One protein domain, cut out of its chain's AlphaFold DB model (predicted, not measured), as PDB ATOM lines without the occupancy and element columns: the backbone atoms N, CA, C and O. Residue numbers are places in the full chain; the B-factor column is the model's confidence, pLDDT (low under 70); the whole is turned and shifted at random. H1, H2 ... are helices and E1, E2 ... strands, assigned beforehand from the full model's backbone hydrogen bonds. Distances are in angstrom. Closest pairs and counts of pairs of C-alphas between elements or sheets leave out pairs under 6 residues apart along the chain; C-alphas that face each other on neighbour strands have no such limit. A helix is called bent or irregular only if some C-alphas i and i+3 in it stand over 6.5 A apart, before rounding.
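AT A GLANCE: This is residues 119 to 234 of the 234 residues of the protein "MerR family transcriptional regulator" of Sarcina sp. JB2 (UniProt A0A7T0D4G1). A strongly twisted sheet of four strands, curled like part of a barrel, has helix H1 over one face, while a second sheet of two strands, E1 and E6, continues from its E2 and E5 end at a sharp bend. The long helix H3 passes by E1 and E6, and the short helix H2 lies between E3 and E4 along the chain. The 116 printed residues hold three named helices and six named strands in the order E1 E2 H1 E3 H2 E4 E5 E6 H3, of the mixed class, helices and strands. The larger sheet has the order E3, E4, E2, E5, and both sheets are antiparallel. The whole is compact, with a radius of gyration of the C-alphas of 14.9 A and spans of 44 by 29 by 27 A.

IN THESE COORDINATES: E1, residues 122 to 127, begins at C-alpha 122 (148.482, 123.036, 173.173). E2 is residues 130 to 135, 15.4 A long. H1, residues 143 to 153, is 15.5 A long. E3 is residues 166 to 170 and H2 residues 172 to 178. E4, residues 183 to 189, is 17.3 A long and begins at C-alpha 183 (141.020, 138.855, 161.341). E5 is residues 198 to 200, and E6, residues 203 to 208, is 15.6 A long. H3, residues 214 to 232, is 27.6 A long and ends at C-alpha 232 (149.980, 118.691, 157.998). It is irregular: C-alphas 215 and 218 are 7.1 A apart.

HOW THE PARTS SIT: In the larger sheet, E3 and E5 are edge strands. E3 and E4 have N 169 and O 185 within hydrogen-bond range at 2.8 A, E4 and E2 have N 133 and O 188 at 2.8 A, and E2 and E5 have N 132 and O 198 at 2.8 A. The pairing is staggered: E2 pairs with E5 over residues 130 to 132 and with E4 over 132 to 135. E5 runs on into E6 across a break of 2 residues, at 82 degrees. E1 and E6 have N 125 and O 205 within hydrogen-bond range at 2.8 A. H1 is on the four-strand sheet at a height over the sheet of 10.3 A, making two layers, helix on one face of a sheet; on the local plane it runs slantwise to E4 at 44 degrees. E2, H1 and E3 form a split strand-helix-strand unit, two strands of one sheet that are not neighbours, with a helix between them along the chain and E4 between them in the sheet, and its crossover is right-handed. The closest C-alphas of E6 and H3, those of Tyr 208 and Ile 224, are 7.6 A apart. H2 and H3 are close but not clearly touching, about perpendicular at 88 degrees, with the C-alphas of Leu 176 and Ile 225 closest at 7.9 A. Every O i to N i+4 pair is within hydrogen-bond range in H1 and H2, and 13 of 15 in H3.

THE WHOLE: The C-alphas of Ser 156 and Arg 234, the two farthest apart, are 45.6 A apart. The printed part has no cut, and it ends at the chain's last residue. The link from H1 to E3, residues 154 to 165, is long. The mean pLDDT of the printed part is 81.9, and it is under 70 at residues 138 to 144, 155 to 157, 160, 162 and 232 to 234.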
ATOM      1  N   PHE A 119     146.727 125.792 181.335       86.81
ATOM      2  CA  PHE A 119     147.198 127.031 180.721       86.81
ATOM      3  C   PHE A 119     148.554 126.834 180.043       86.81
ATOM      4  O   PHE A 119     149.380 126.042 180.487       86.81
ATOM      5  N   ASN A 120     148.803 127.638 179.010       87.31
ATOM      6  CA  ASN A 120     150.042 127.708 178.241       87.31
ATOM      7  C   ASN A 120     150.463 126.375 177.606       87.31
ATOM      8  O   ASN A 120     151.651 126.075 177.492       87.31
ATOM      9  N   LYS A 121     149.484 125.568 177.189       88.00
ATOM     10  CA  LYS A 121     149.708 124.265 176.566       88.00
ATOM     11  C   LYS A 121     148.757 124.061 175.394       88.00
ATOM     12  O   LYS A 121     147.588 124.437 175.460       88.00
ATOM     13  N   ILE A 122     149.283 123.475 174.318       89.38
ATOM     14  CA  ILE A 122     148.482 123.036 173.173       89.38
ATOM     15  C   ILE A 122     147.807 121.717 173.546       89.38
ATOM     16  O   ILE A 122     148.471 120.773 173.975       89.38
ATOM     17  N   GLN A 123     146.493 121.652 173.363       89.75
ATOM     18  CA  GLN A 123     145.678 120.484 173.682       89.75
ATOM     19  C   GLN A 123     144.609 120.258 172.611       89.75
ATOM     20  O   GLN A 123     144.095 121.203 172.014       89.75
ATOM     21  N   VAL A 124     144.260 118.994 172.382       89.62
ATOM     22  CA  VAL A 124     143.157 118.618 171.493       89.62
ATOM     23  C   VAL A 124     141.904 118.450 172.341       89.62
ATOM     24  O   VAL A 124     141.841 117.558 173.184       89.62
ATOM     25  N   VAL A 125     140.917 119.319 172.136       89.69
ATOM     26  CA  VAL A 125     139.695 119.371 172.945       89.69
ATOM     27  C   VAL A 125     138.487 119.045 172.066       89.69
ATOM     28  O   VAL A 125     138.317 119.674 171.018       89.69
ATOM     29  N   PRO A 126     137.618 118.097 172.465       91.12
ATOM     30  CA  PRO A 126     136.362 117.855 171.769       91.12
ATOM     31  C   PRO A 126     135.405 119.026 172.004       91.12
ATOM     32  O   PRO A 126     135.007 119.310 173.137       91.12
ATOM     33  N   ILE A 127     134.997 119.694 170.928       91.00
ATOM     34  CA  ILE A 127     134.036 120.795 170.970       91.00
ATOM     35  C   ILE A 127     132.749 120.336 170.286       91.00
ATOM     36  O   ILE A 127     132.763 119.765 169.196       91.00
ATOM     37  N   LYS A 128     131.617 120.538 170.970       91.94
ATOM     38  CA  LYS A 128     130.280 120.286 170.418       91.94
ATOM     39  C   LYS A 128     129.935 121.330 169.362       91.94
ATOM     40  O   LYS A 128     130.530 122.401 169.339       91.94
ATOM     41  N   GLU A 129     128.932 121.030 168.553       93.44
ATOM     42  CA  GLU A 129     128.399 122.010 167.616       93.44
ATOM     43  C   GLU A 129     127.878 123.267 168.329       93.44
ATOM     44  O   GLU A 129     127.368 123.183 169.453       93.44
ATOM     45  N   ARG A 130     128.055 124.432 167.697       93.38
ATOM     46  CA  ARG A 130     127.581 125.731 168.198       93.38
ATOM     47  C   ARG A 130     127.140 126.614 167.035       93.38
ATOM     48  O   ARG A 130     127.887 126.750 166.068       93.38
ATOM     49  N   GLY A 131     125.978 127.246 167.167       93.56
ATOM     50  CA  GLY A 131     125.571 128.341 166.288       93.56
ATOM     51  C   GLY A 131     126.359 129.611 166.612       93.56
ATOM     52  O   GLY A 131     126.630 129.900 167.783       93.56
ATOM     53  N   LEU A 132     126.738 130.355 165.579       92.81
ATOM     54  CA  LEU A 132     127.477 131.607 165.661       92.81
ATOM     55  C   LEU A 132     126.706 132.697 164.902       92.81
ATOM     56  O   LEU A 132     126.455 132.569 163.704       92.81
ATOM     57  N   LEU A 133     126.355 133.776 165.595       90.56
ATOM     58  CA  LEU A 133     125.847 134.998 164.981       90.56
ATOM     59  C   LEU A 133     127.039 135.859 164.567       90.56
ATOM     60  O   LEU A 133     127.909 136.134 165.401       90.56
ATOM     61  N   LYS A 134     127.090 136.273 163.303       89.12
ATOM     62  CA  LYS A 134     128.132 137.167 162.807       89.12
ATOM     63  C   LYS A 134     127.860 138.580 163.316       89.12
ATOM     64  O   LYS A 134     126.734 139.066 163.291       89.12
ATOM     65  N   LEU A 135     128.910 139.231 163.798       84.12
ATOM     66  CA  LEU A 135     128.858 140.602 164.288       84.12
ATOM     67  C   LEU A 135     129.450 141.499 163.205       84.12
ATOM     68  O   LEU A 135     130.566 141.254 162.742       84.12
ATOM     69  N   ASP A 136     128.679 142.495 162.779       77.06
ATOM     70  CA  ASP A 136     129.089 143.425 161.729       77.06
ATOM     71  C   ASP A 136     130.174 144.367 162.272       77.06
ATOM     72  O   ASP A 136     129.924 145.140 163.194       77.06
ATOM     73  N   ILE A 137     131.415 144.221 161.797       71.75
ATOM     74  CA  ILE A 137     132.572 144.989 162.272       71.75
ATOM     75  C   ILE A 137     133.437 145.377 161.073       71.75
ATOM     76  O   ILE A 137     134.230 144.578 160.586       71.75
ATOM     77  N   ASP A 138     133.350 146.641 160.660       63.03
ATOM     78  CA  ASP A 138     134.041 147.149 159.459       63.03
ATOM     79  C   ASP A 138     135.575 147.246 159.563       63.03
ATOM     80  O   ASP A 138     136.261 147.404 158.558       63.03
ATOM     81  N   ASP A 139     136.132 147.220 160.779       64.12
ATOM     82  CA  ASP A 139     137.568 147.435 161.008       64.12
ATOM     83  C   ASP A 139     138.056 146.477 162.090       64.12
ATOM     84  O   ASP A 139     137.829 146.690 163.283       64.12
ATOM     85  N   ILE A 140     138.660 145.384 161.635       63.69
ATOM     86  CA  ILE A 140     139.084 144.254 162.462       63.69
ATOM     87  C   ILE A 140     140.621 144.219 162.561       63.69
ATOM     88  O   ILE A 140     141.197 143.206 162.927       63.69
ATOM     89  N   ASN A 141     141.315 145.317 162.233       65.38
ATOM     90  CA  ASN A 141     142.783 145.334 162.181       65.38
ATOM     91  C   ASN A 141     143.445 145.170 163.560       65.38
ATOM     92  O   ASN A 141     144.581 144.710 163.648       65.38
ATOM     93  N   GLU A 142     142.736 145.510 164.641       69.62
ATOM     94  CA  GLU A 142     143.251 145.414 166.004       69.62
ATOM     95  C   GLU A 142     142.189 144.883 166.973       69.62
ATOM     96  O   GLU A 142     141.048 145.350 166.993       69.62
ATOM     97  N   VAL A 143     142.585 143.951 167.843       69.81
ATOM     98  CA  VAL A 143     141.720 143.333 168.868       69.81
ATOM     99  C   VAL A 143     141.072 144.383 169.767       69.81
ATOM    100  O   VAL A 143     139.901 144.270 170.127       69.81
ATOM    101  N   SER A 144     141.815 145.441 170.099       69.06
ATOM    102  CA  SER A 144     141.327 146.554 170.913       69.06
ATOM    103  C   SER A 144     140.166 147.301 170.234       69.06
ATOM    104  O   SER A 144     139.184 147.650 170.897       69.06
ATOM    105  N   CYS A 145     140.223 147.477 168.908       71.12
ATOM    106  CA  CYS A 145     139.168 148.098 168.109       71.12
ATOM    107  C   CYS A 145     137.918 147.211 168.061       71.12
ATOM    108  O   CYS A 145     136.811 147.696 168.302       71.12
ATOM    109  N   ILE A 146     138.102 145.900 167.868       73.50
ATOM    110  CA  ILE A 146     137.019 144.905 167.894       73.50
ATOM    111  C   ILE A 146     136.299 144.948 169.242       73.50
ATOM    112  O   ILE A 146     135.084 145.110 169.293       73.50
ATOM    113  N   ILE A 147     137.046 144.874 170.348       74.88
ATOM    114  CA  ILE A 147     136.490 144.944 171.706       74.88
ATOM    115  C   ILE A 147     135.694 146.240 171.896       74.88
ATOM    116  O   ILE A 147     134.588 146.211 172.434       74.88
ATOM    117  N   LYS A 148     136.233 147.377 171.446       75.75
ATOM    118  CA  LYS A 148     135.570 148.679 171.574       75.75
ATOM    119  C   LYS A 148     134.275 148.749 170.762       75.75
ATOM    120  O   LYS A 148     133.266 149.201 171.299       75.75
ATOM    121  N   LYS A 149     134.277 148.289 169.508       75.19
ATOM    122  CA  LYS A 149     133.075 148.246 168.660       75.19
ATOM    123  C   LYS A 149     132.016 147.325 169.256       75.19
ATOM    124  O   LYS A 149     130.869 147.732 169.429       75.19
ATOM    125  N   LEU A 150     132.421 146.147 169.722       76.62
ATOM    126  CA  LEU A 150     131.520 145.214 170.387       76.62
ATOM    127  C   LEU A 150     130.897 145.785 171.669       76.62
ATOM    128  O   LEU A 150     129.709 145.590 171.921       76.62
ATOM    129  N   GLN A 151     131.658 146.551 172.455       75.00
ATOM    130  CA  GLN A 151     131.121 147.290 173.602       75.00
ATOM    131  C   GLN A 151     130.149 148.402 173.210       75.00
ATOM    132  O   GLN A 151     129.291 148.757 174.012       75.00
ATOM    133  N   GLN A 152     130.312 149.024 172.045       78.25
ATOM    134  CA  GLN A 152     129.471 150.142 171.625       78.25
ATOM    135  C   GLN A 152     128.148 149.655 171.043       78.25
ATOM    136  O   GLN A 152     127.095 150.125 171.475       78.25
ATOM    137  N   GLU A 153     128.210 148.696 170.126       76.81
ATOM    138  CA  GLU A 153     127.063 148.247 169.334       76.81
ATOM    139  C   GLU A 153     126.307 147.090 169.994       76.81
ATOM    140  O   GLU A 153     125.083 147.024 169.923       76.81
ATOM    141  N   TYR A 154     127.007 146.234 170.744       74.38
ATOM    142  CA  TYR A 154     126.439 145.022 171.336       74.38
ATOM    143  C   TYR A 154     126.476 145.054 172.870       74.38
ATOM    144  O   TYR A 154     126.727 144.037 173.510       74.38
ATOM    145  N   ARG A 155     126.199 146.211 173.497       69.38
ATOM    146  CA  ARG A 155     126.292 146.435 174.965       69.38
ATOM    147  C   ARG A 155     125.640 145.358 175.835       69.38
ATOM    148  O   ARG A 155     126.173 145.021 176.890       69.38
ATOM    149  N   SER A 156     124.474 144.855 175.435       68.25
ATOM    150  CA  SER A 156     123.742 143.829 176.187       68.25
ATOM    151  C   SER A 156     124.410 142.452 176.109       68.25
ATOM    152  O   SER A 156     124.332 141.680 177.063       68.25
ATOM    153  N   LEU A 157     125.101 142.162 175.003       66.31
ATOM    154  CA  LEU A 157     125.775 140.891 174.730       66.31
ATOM    155  C   LEU A 157     127.260 140.920 175.124       66.31
ATOM    156  O   LEU A 157     127.819 139.887 175.497       66.31
ATOM    157  N   PHE A 158     127.895 142.095 175.084       70.00
ATOM    158  CA  PHE A 158     129.305 142.317 175.386       70.00
ATOM    159  C   PHE A 158     129.487 142.821 176.820       70.00
ATOM    160  O   PHE A 158     129.721 143.998 177.093       70.00
ATOM    161  N   TYR A 159     129.416 141.901 177.773       71.00
ATOM    162  CA  TYR A 159     129.998 142.114 179.093       71.00
ATOM    163  C   TYR A 159     131.360 141.430 179.165       71.00
ATOM    164  O   TYR A 159     131.488 140.309 178.709       71.00
ATOM    165  N   ILE A 160     132.387 142.072 179.725       67.38
ATOM    166  CA  ILE A 160     133.729 141.457 179.807       67.38
ATOM    167  C   ILE A 160     133.775 140.389 180.910       67.38
ATOM    168  O   ILE A 160     134.376 139.328 180.763       67.38
ATOM    169  N   LEU A 161     133.127 140.662 182.043       70.06
ATOM    170  CA  LEU A 161     133.231 139.819 183.228       70.06
ATOM    171  C   LEU A 161     132.446 138.508 183.062       70.06
ATOM    172  O   LEU A 161     131.224 138.501 183.199       70.06
ATOM    173  N   GLY A 162     133.150 137.398 182.838       69.44
ATOM    174  CA  GLY A 162     132.545 136.062 182.773       69.44
ATOM    175  C   GLY A 162     131.814 135.769 181.462       69.44
ATOM    176  O   GLY A 162     130.933 134.909 181.440       69.44
ATOM    177  N   ASN A 163     132.144 136.487 180.386       77.31
ATOM    178  CA  ASN A 163     131.648 136.196 179.044       77.31
ATOM    179  C   ASN A 163     132.683 135.408 178.253       77.31
ATOM    180  O   ASN A 163     133.810 135.853 178.065       77.31
ATOM    181  N   ASN A 164     132.276 134.241 177.779       79.69
ATOM    182  CA  ASN A 164     133.073 133.356 176.938       79.69
ATOM    183  C   ASN A 164     132.350 133.024 175.623       79.69
ATOM    184  O   ASN A 164     132.656 132.015 174.990       79.69
ATOM    185  N   LYS A 165     131.351 133.835 175.251       85.00
ATOM    186  CA  LYS A 165     130.516 133.625 174.065       85.00
ATOM    187  C   LYS A 165     130.993 134.418 172.857       85.00
ATOM    188  O   LYS A 165     130.393 134.305 171.804       85.00
ATOM    189  N   ILE A 166     132.036 135.224 172.989       86.44
ATOM    190  CA  ILE A 166     132.484 136.119 171.925       86.44
ATOM    191  C   ILE A 166     133.847 135.670 171.443       86.44
ATOM    192  O   ILE A 166     134.703 135.297 172.247       86.44
ATOM    193  N   GLY A 167     134.033 135.700 170.131       86.06
ATOM    194  CA  GLY A 167     135.296 135.358 169.507       86.06
ATOM    195  C   GLY A 167     135.451 136.019 168.150       86.06
ATOM    196  O   GLY A 167     134.563 136.715 167.659       86.06
ATOM    197  N   VAL A 168     136.616 135.784 167.563       86.94
ATOM    198  CA  VAL A 168     136.983 136.243 166.228       86.94
ATOM    199  C   VAL A 168     137.469 135.055 165.414       86.94
ATOM    200  O   VAL A 168     138.015 134.088 165.950       86.94
ATOM    201  N   THR A 169     137.239 135.115 164.112       87.69
ATOM    202  CA  THR A 169     137.815 134.202 163.130       87.69
ATOM    203  C   THR A 169     138.937 134.901 162.376       87.69
ATOM    204  O   THR A 169     139.006 136.132 162.321       87.69
ATOM    205  N   TYR A 170     139.812 134.103 161.778       86.19
ATOM    206  CA  TYR A 170     140.984 134.585 161.062       86.19
ATOM    207  C   TYR A 170     140.881 134.293 159.570       86.19
ATOM    208  O   TYR A 170     140.257 133.312 159.157       86.19
ATOM    209  N   ASN A 171     141.552 135.107 158.762       86.31
ATOM    210  CA  ASN A 171     141.796 134.799 157.363       86.31
ATOM    211  C   ASN A 171     142.883 133.714 157.269       86.31
ATOM    212  O   ASN A 171     144.079 133.990 157.348       86.31
ATOM    213  N   THR A 172     142.449 132.459 157.139       81.75
ATOM    214  CA  THR A 172     143.346 131.299 157.124       81.75
ATOM    215  C   THR A 172     144.302 131.299 155.929       81.75
ATOM    216  O   THR A 172     145.449 130.900 156.094       81.75
ATOM    217  N   GLU A 173     143.874 131.775 154.757       82.50
ATOM    218  CA  GLU A 173     144.705 131.820 153.542       82.50
ATOM    219  C   GLU A 173     145.913 132.742 153.746       82.50
ATOM    220  O   GLU A 173     147.056 132.292 153.653       82.50
ATOM    221  N   LYS A 174     145.669 133.990 154.170       82.94
ATOM    222  CA  LYS A 174     146.740 134.955 154.471       82.94
ATOM    223  C   LYS A 174     147.713 134.435 155.524       82.94
ATOM    224  O   LYS A 174     148.928 134.546 155.349       82.94
ATOM    225  N   ILE A 175     147.184 133.832 156.589       81.25
ATOM    226  CA  ILE A 175     147.995 133.261 157.665       81.25
ATOM    227  C   ILE A 175     148.909 132.147 157.143       81.25
ATOM    228  O   ILE A 175     150.080 132.082 157.516       81.25
ATOM    229  N   LEU A 176     148.399 131.250 156.298       77.19
ATOM    230  CA  LEU A 176     149.178 130.117 155.806       77.19
ATOM    231  C   LEU A 176     150.265 130.546 154.815       77.19
ATOM    232  O   LEU A 176     151.381 130.023 154.909       77.19
ATOM    233  N   GLU A 177     149.958 131.497 153.930       82.56
ATOM    234  CA  GLU A 177     150.847 131.973 152.862       82.56
ATOM    235  C   GLU A 177     151.936 132.932 153.354       82.56
ATOM    236  O   GLU A 177     153.092 132.815 152.948       82.56
ATOM    237  N   SER A 178     151.582 133.871 154.235       78.69
ATOM    238  CA  SER A 178     152.446 135.009 154.593       78.69
ATOM    239  C   SER A 178     152.805 135.089 156.079       78.69
ATOM    240  O   SER A 178     153.584 135.956 156.468       78.69
ATOM    241  N   ASN A 179     152.258 134.196 156.919       74.69
ATOM    242  CA  ASN A 179     152.299 134.304 158.385       74.69
ATOM    243  C   ASN A 179     151.740 135.645 158.923       74.69
ATOM    244  O   ASN A 179     151.989 136.008 160.072       74.69
ATOM    245  N   GLU A 180     150.965 136.380 158.120       82.50
ATOM    246  CA  GLU A 180     150.300 137.611 158.541       82.50
ATOM    247  C   GLU A 180     148.979 137.283 159.248       82.50
ATOM    248  O   GLU A 180     148.075 136.674 158.669       82.50
ATOM    249  N   ILE A 181     148.852 137.697 160.512       79.88
ATOM    250  CA  ILE A 181     147.613 137.538 161.279       79.88
ATOM    251  C   ILE A 181     146.632 138.617 160.838       79.88
ATOM    252  O   ILE A 181     146.812 139.797 161.120       79.88
ATOM    253  N   SER A 182     145.567 138.183 160.171       81.62
ATOM    254  CA  SER A 182     144.471 139.040 159.735       81.62
ATOM    255  C   SER A 182     143.153 138.438 160.203       81.62
ATOM    256  O   SER A 182     142.889 137.247 160.010       81.62
ATOM    257  N   TYR A 183     142.332 139.253 160.852       83.75
ATOM    258  CA  TYR A 183     141.020 138.855 161.341       83.75
ATOM    259  C   TYR A 183     139.976 138.961 160.225       83.75
ATOM    260  O   TYR A 183     140.098 139.798 159.329       83.75
ATOM    261  N   LYS A 184     138.954 138.103 160.268       83.75
ATOM    262  CA  LYS A 184     137.938 137.999 159.214       83.75
ATOM    263  C   LYS A 184     136.547 138.403 159.690       83.75
ATOM    264  O   LYS A 184     135.947 139.294 159.108       83.75
ATOM    265  N   ASP A 185     136.049 137.750 160.735       85.25
ATOM    266  CA  ASP A 185     134.706 137.981 161.270       85.25
ATOM    267  C   ASP A 185     134.740 137.913 162.799       85.25
ATOM    268  O   ASP A 185     135.391 137.026 163.358       85.25
ATOM    269  N   ALA A 186     134.004 138.788 163.481       87.19
ATOM    270  CA  ALA A 186     133.666 138.599 164.889       87.19
ATOM    271  C   ALA A 186     132.333 137.861 165.016       87.19
ATOM    272  O   ALA A 186     131.462 137.974 164.152       87.19
ATOM    273  N   PHE A 187     132.164 137.105 166.096       88.25
ATOM    274  CA  PHE A 187     130.952 136.328 166.314       88.25
ATOM    275  C   PHE A 187     130.516 136.284 167.776       88.25
ATOM    276  O   PHE A 187     131.322 136.418 168.702       88.25
ATOM    277  N   TYR A 188     129.224 136.020 167.964       87.94
ATOM    278  CA  TYR A 188     128.612 135.652 169.235       87.94
ATOM    279  C   TYR A 188     128.096 134.209 169.169       87.94
ATOM    280  O   TYR A 188     127.385 133.830 168.244       87.94
ATOM    281  N   ILE A 189     128.443 133.394 170.162       89.00
ATOM    282  CA  ILE A 189     127.951 132.029 170.344       89.00
ATOM    283  C   ILE A 189     126.538 132.116 170.915       89.00
ATOM    284  O   ILE A 189     126.355 132.469 172.086       89.00
ATOM    285  N   VAL A 190     125.559 131.759 170.090       87.75
ATOM    286  CA  VAL A 190     124.140 131.779 170.453       87.75
ATOM    287  C   VAL A 190     123.757 130.564 171.304       87.75
ATOM    288  O   VAL A 190     124.492 129.570 171.379       87.75
ATOM    289  N   LYS A 191     122.624 130.642 172.008       82.06
ATOM    290  CA  LYS A 191     122.064 129.484 172.722       82.06
ATOM    291  C   LYS A 191     121.495 128.478 171.717       82.06
ATOM    292  O   LYS A 191     121.209 128.813 170.573       82.06
ATOM    293  N   ASN A 192     121.326 127.231 172.160       71.25
ATOM    294  CA  ASN A 192     120.587 126.245 171.373       71.25
ATOM    295  C   ASN A 192     119.195 126.824 171.060       71.25
ATOM    296  O   ASN A 192     118.584 127.407 171.953       71.25
ATOM    297  N   ASP A 193     118.751 126.674 169.810       77.00
ATOM    298  CA  ASP A 193     117.467 127.154 169.259       77.00
ATOM    299  C   ASP A 193     117.406 128.635 168.827       77.00
ATOM    300  O   ASP A 193     116.392 129.073 168.284       77.00
ATOM    301  N   GLU A 194     118.485 129.408 168.990       84.50
ATOM    302  CA  GLU A 194     118.594 130.760 168.420       84.50
ATOM    303  C   GLU A 194     119.104 130.713 166.959       84.50
ATOM    304  O   GLU A 194     119.920 129.850 166.615       84.50
ATOM    305  N   PRO A 195     118.648 131.630 166.079       87.69
ATOM    306  CA  PRO A 195     119.133 131.705 164.701       87.69
ATOM    307  C   PRO A 195     120.623 132.071 164.657       87.69
ATOM    308  O   PRO A 195     121.118 132.817 165.503       87.69
ATOM    309  N   TYR A 196     121.333 131.555 163.654       91.50
ATOM    310  CA  TYR A 196     122.767 131.775 163.473       91.50
ATOM    311  C   TYR A 196     123.138 131.924 161.994       91.50
ATOM    312  O   TYR A 196     122.483 131.350 161.125       91.50
ATOM    313  N   ASP A 197     124.226 132.648 161.723       92.00
ATOM    314  CA  ASP A 197     124.755 132.871 160.368       92.00
ATOM    315  C   ASP A 197     125.835 131.849 159.999       92.00
ATOM    316  O   ASP A 197     126.054 131.529 158.832       92.00
ATOM    317  N   MET A 198     126.550 131.351 161.010       91.75
ATOM    318  CA  MET A 198     127.676 130.436 160.866       91.75
ATOM    319  C   MET A 198     127.589 129.318 161.908       91.75
ATOM    320  O   MET A 198     126.955 129.463 162.951       91.75
ATOM    321  N   GLN A 199     128.266 128.201 161.655       92.81
ATOM    322  CA  GLN A 199     128.272 127.056 162.562       92.81
ATOM    323  C   GLN A 199     129.699 126.610 162.868       92.81
ATOM    324  O   GLN A 199     130.508 126.378 161.968       92.81
ATOM    325  N   LEU A 200     129.998 126.444 164.157       92.50
ATOM    326  CA  LEU A 200     131.151 125.672 164.600       92.50
ATOM    327  C   LEU A 200     130.738 124.202 164.640       92.50
ATOM    328  O   LEU A 200     129.872 123.826 165.429       92.50
ATOM    329  N   ASN A 201     131.344 123.378 163.793       93.94
ATOM    330  CA  ASN A 201     131.009 121.960 163.703       93.94
ATOM    331  C   ASN A 201     131.501 121.179 164.925       93.94
ATOM    332  O   ASN A 201     132.506 121.511 165.551       93.94
ATOM    333  N   LYS A 202     130.813 120.083 165.246       95.38
ATOM    334  CA  LYS A 202     131.290 119.140 166.259       95.38
ATOM    335  C   LYS A 202     132.570 118.461 165.767       95.38
ATOM    336  O   LYS A 202     132.521 117.697 164.805       95.38
ATOM    337  N   ASN A 203     133.696 118.702 166.434       95.75
ATOM    338  CA  ASN A 203     134.972 118.057 166.114       95.75
ATOM    339  C   ASN A 203     135.971 118.152 167.281       95.75
ATOM    340  O   ASN A 203     135.701 118.769 168.312       95.75
ATOM    341  N   ASN A 204     137.139 117.541 167.109       92.56
ATOM    342  CA  ASN A 204     138.308 117.751 167.947       92.56
ATOM    343  C   ASN A 204     139.086 118.966 167.438       92.56
ATOM    344  O   ASN A 204     139.521 118.991 166.289       92.56
ATOM    345  N   TYR A 205     139.270 119.962 168.300       91.06
ATOM    346  CA  TYR A 205     139.957 121.206 167.966       91.06
ATOM    347  C   TYR A 205     141.291 121.295 168.694       91.06
ATOM    348  O   TYR A 205     141.382 120.982 169.881       91.06
ATOM    349  N   ILE A 206     142.318 121.771 167.993       91.56
ATOM    350  CA  ILE A 206     143.560 122.208 168.625       91.56
ATOM    351  C   ILE A 206     143.252 123.526 169.334       91.56
ATOM    352  O   ILE A 206     142.807 124.488 168.712       91.56
ATOM    353  N   THR A 207     143.461 123.555 170.642       90.31
ATOM    354  CA  THR A 207     143.179 124.719 171.479       90.31
ATOM    355  C   THR A 207     144.402 125.076 172.310       90.31
ATOM    356  O   THR A 207     145.204 124.219 172.684       90.31
ATOM    357  N   TYR A 208     144.532 126.366 172.594       90.50
ATOM    358  CA  TYR A 208     145.553 126.918 173.468       90.50
ATOM    359  C   TYR A 208     144.886 127.951 174.369       90.50
ATOM    360  O   TYR A 208     144.151 128.815 173.898       90.50
ATOM    361  N   THR A 209     145.100 127.844 175.674       89.06
ATOM    362  CA  THR A 209     144.526 128.761 176.667       89.06
ATOM    363  C   THR A 209     145.661 129.444 177.410       89.06
ATOM    364  O   THR A 209     146.564 128.766 177.888       89.06
ATOM    365  N   TYR A 210     145.638 130.771 177.531       87.88
ATOM    366  CA  TYR A 210     146.693 131.528 178.210       87.88
ATOM    367  C   TYR A 210     146.131 132.551 179.192       87.88
ATOM    368  O   TYR A 210     144.936 132.843 179.203       87.88
ATOM    369  N   LYS A 211     147.014 133.076 180.045       86.12
ATOM    370  CA  LYS A 211     146.718 134.166 180.981       86.12
ATOM    371  C   LYS A 211     147.553 135.388 180.619       86.12
ATOM    372  O   LYS A 211     148.758 135.264 180.395       86.12
ATOM    373  N   GLY A 212     146.942 136.567 180.635       84.31
ATOM    374  CA  GLY A 212     147.634 137.843 180.438       84.31
ATOM    375  C   GLY A 212     146.977 138.721 179.378       84.31
ATOM    376  O   GLY A 212     145.833 138.489 179.005       84.31
ATOM    377  N   SER A 213     147.713 139.743 178.929       81.56
ATOM    378  CA  SER A 213     147.233 140.727 177.947       81.56
ATOM    379  C   SER A 213     146.942 140.108 176.576       81.56
ATOM    380  O   SER A 213     147.627 139.168 176.160       81.56
ATOM    381  N   TYR A 214     145.982 140.697 175.858       77.81
ATOM    382  CA  TYR A 214     145.700 140.403 174.450       77.81
ATOM    383  C   TYR A 214     146.890 140.712 173.532       77.81
ATOM    384  O   TYR A 214     147.046 140.052 172.519       77.81
ATOM    385  N   ASP A 215     147.819 141.586 173.929       79.75
ATOM    386  CA  ASP A 215     149.022 141.890 173.129       79.75
ATOM    387  C   ASP A 215     149.925 140.664 172.898       79.75
ATOM    388  O   ASP A 215     150.773 140.653 172.009       79.75
ATOM    389  N   LYS A 216     149.762 139.612 173.713       83.69
ATOM    390  CA  LYS A 216     150.485 138.341 173.564       83.69
ATOM    391  C   LYS A 216     149.804 137.369 172.600       83.69
ATOM    392  O   LYS A 216     150.412 136.364 172.243       83.69
ATOM    393  N   GLU A 217     148.565 137.637 172.196       84.12
ATOM    394  CA  GLU A 217     147.780 136.779 171.305       84.12
ATOM    395  C   GLU A 217     148.523 136.429 170.002       84.12
ATOM    396  O   GLU A 217     148.610 135.232 169.705       84.12
ATOM    397  N   PRO A 218     149.163 137.380 169.282       83.81
ATOM    398  CA  PRO A 218     149.887 137.066 168.049       83.81
ATOM    399  C   PRO A 218     150.977 136.002 168.228       83.81
ATOM    400  O   PRO A 218     151.156 135.132 167.377       83.81
ATOM    401  N   ILE A 219     151.677 136.025 169.368       86.75
ATOM    402  CA  ILE A 219     152.736 135.058 169.696       86.75
ATOM    403  C   ILE A 219     152.145 133.648 169.797       86.75
ATOM    404  O   ILE A 219     152.700 132.687 169.265       86.75
ATOM    405  N   TYR A 220     151.010 133.511 170.482       88.25
ATOM    406  CA  TYR A 220     150.383 132.211 170.701       88.25
ATOM    407  C   TYR A 220     149.699 131.670 169.445       88.25
ATOM    408  O   TYR A 220     149.767 130.466 169.205       88.25
ATOM    409  N   ILE A 221     149.108 132.538 168.623       86.06
ATOM    410  CA  ILE A 221     148.567 132.160 167.313       86.06
ATOM    411  C   ILE A 221     149.674 131.570 166.435       86.06
ATOM    412  O   ILE A 221     149.507 130.466 165.915       86.06
ATOM    413  N   ASN A 222     150.830 132.237 166.346       85.19
ATOM    414  CA  ASN A 222     151.975 131.741 165.577       85.19
ATOM    415  C   ASN A 222     152.454 130.367 166.069       85.19
ATOM    416  O   ASN A 222     152.645 129.461 165.262       85.19
ATOM    417  N   ASN A 223     152.533 130.157 167.389       86.44
ATOM    418  CA  ASN A 223     152.886 128.848 167.952       86.44
ATOM    419  C   ASN A 223     151.897 127.735 167.551       86.44
ATOM    420  O   ASN A 223     152.311 126.600 167.305       86.44
ATOM    421  N   ILE A 224     150.593 128.036 167.490       88.19
ATOM    422  CA  ILE A 224     149.566 127.079 167.045       88.19
ATOM    423  C   ILE A 224     149.713 126.794 165.549       88.19
ATOM    424  O   ILE A 224     149.649 125.633 165.149       88.19
ATOM    425  N   ILE A 225     149.938 127.818 164.724       84.81
ATOM    426  CA  ILE A 225     150.131 127.660 163.276       84.81
ATOM    427  C   ILE A 225     151.358 126.794 162.987       84.81
ATOM    428  O   ILE A 225     151.262 125.849 162.206       84.81
ATOM    429  N   ASP A 226     152.487 127.055 163.649       85.44
ATOM    430  CA  ASP A 226     153.711 126.262 163.496       85.44
ATOM    431  C   ASP A 226     153.497 124.800 163.901       85.44
ATOM    432  O   ASP A 226     154.009 123.878 163.257       85.44
ATOM    433  N   PHE A 227     152.715 124.566 164.956       86.00
ATOM    434  CA  PHE A 227     152.321 123.223 165.371       86.00
ATOM    435  C   PHE A 227     151.437 122.533 164.320       86.00
ATOM    436  O   PHE A 227     151.695 121.381 163.972       86.00
ATOM    437  N   ILE A 228     150.447 123.239 163.767       83.62
ATOM    438  CA  ILE A 228     149.569 122.731 162.703       83.62
ATOM    439  C   ILE A 228     150.378 122.395 161.444       83.62
ATOM    440  O   ILE A 228     150.231 121.299 160.905       83.62
ATOM    441  N   LYS A 229     151.282 123.283 161.003       81.94
ATOM    442  CA  LYS A 229     152.150 123.060 159.834       81.94
ATOM    443  C   LYS A 229     152.989 121.784 159.991       81.94
ATOM    444  O   LYS A 229     153.071 120.990 159.060       81.94
ATOM    445  N   LYS A 230     153.538 121.525 161.185       82.81
ATOM    446  CA  LYS A 230     154.292 120.287 161.486       82.81
ATOM    447  C   LYS A 230     153.446 119.011 161.424       82.81
ATOM    448  O   LYS A 230     154.005 117.945 161.186       82.81
ATOM    449  N   ILE A 231     152.140 119.107 161.670       78.31
ATOM    450  CA  ILE A 231     151.212 117.971 161.592       78.31
ATOM    451  C   ILE A 231     150.762 117.731 160.149       78.31
ATOM    452  O   ILE A 231     150.698 116.582 159.743       78.31
ATOM    453  N   ILE A 232     150.479 118.790 159.383       66.94
ATOM    454  CA  ILE A 232     149.980 118.691 157.998       66.94
ATOM    455  C   ILE A 232     151.069 118.225 157.014       66.94
ATOM    456  O   ILE A 232     150.755 117.597 156.011       66.94
ATOM    457  N   ILE A 233     152.345 118.531 157.279       54.81
ATOM    458  CA  ILE A 233     153.481 118.135 156.421       54.81
ATOM    459  C   ILE A 233     153.917 116.664 156.662       54.81
ATOM    460  O   ILE A 233     154.812 116.163 155.982       54.81
ATOM    461  N   ARG A 234     153.294 115.952 157.610       44.91
ATOM    462  CA  ARG A 234     153.487 114.511 157.844       44.91
ATOM    463  C   ARG A 234     152.378 113.691 157.203       44.91
ATOM    464  O   ARG A 234     152.718 112.595 156.709       44.91
TER     465      ARG A 234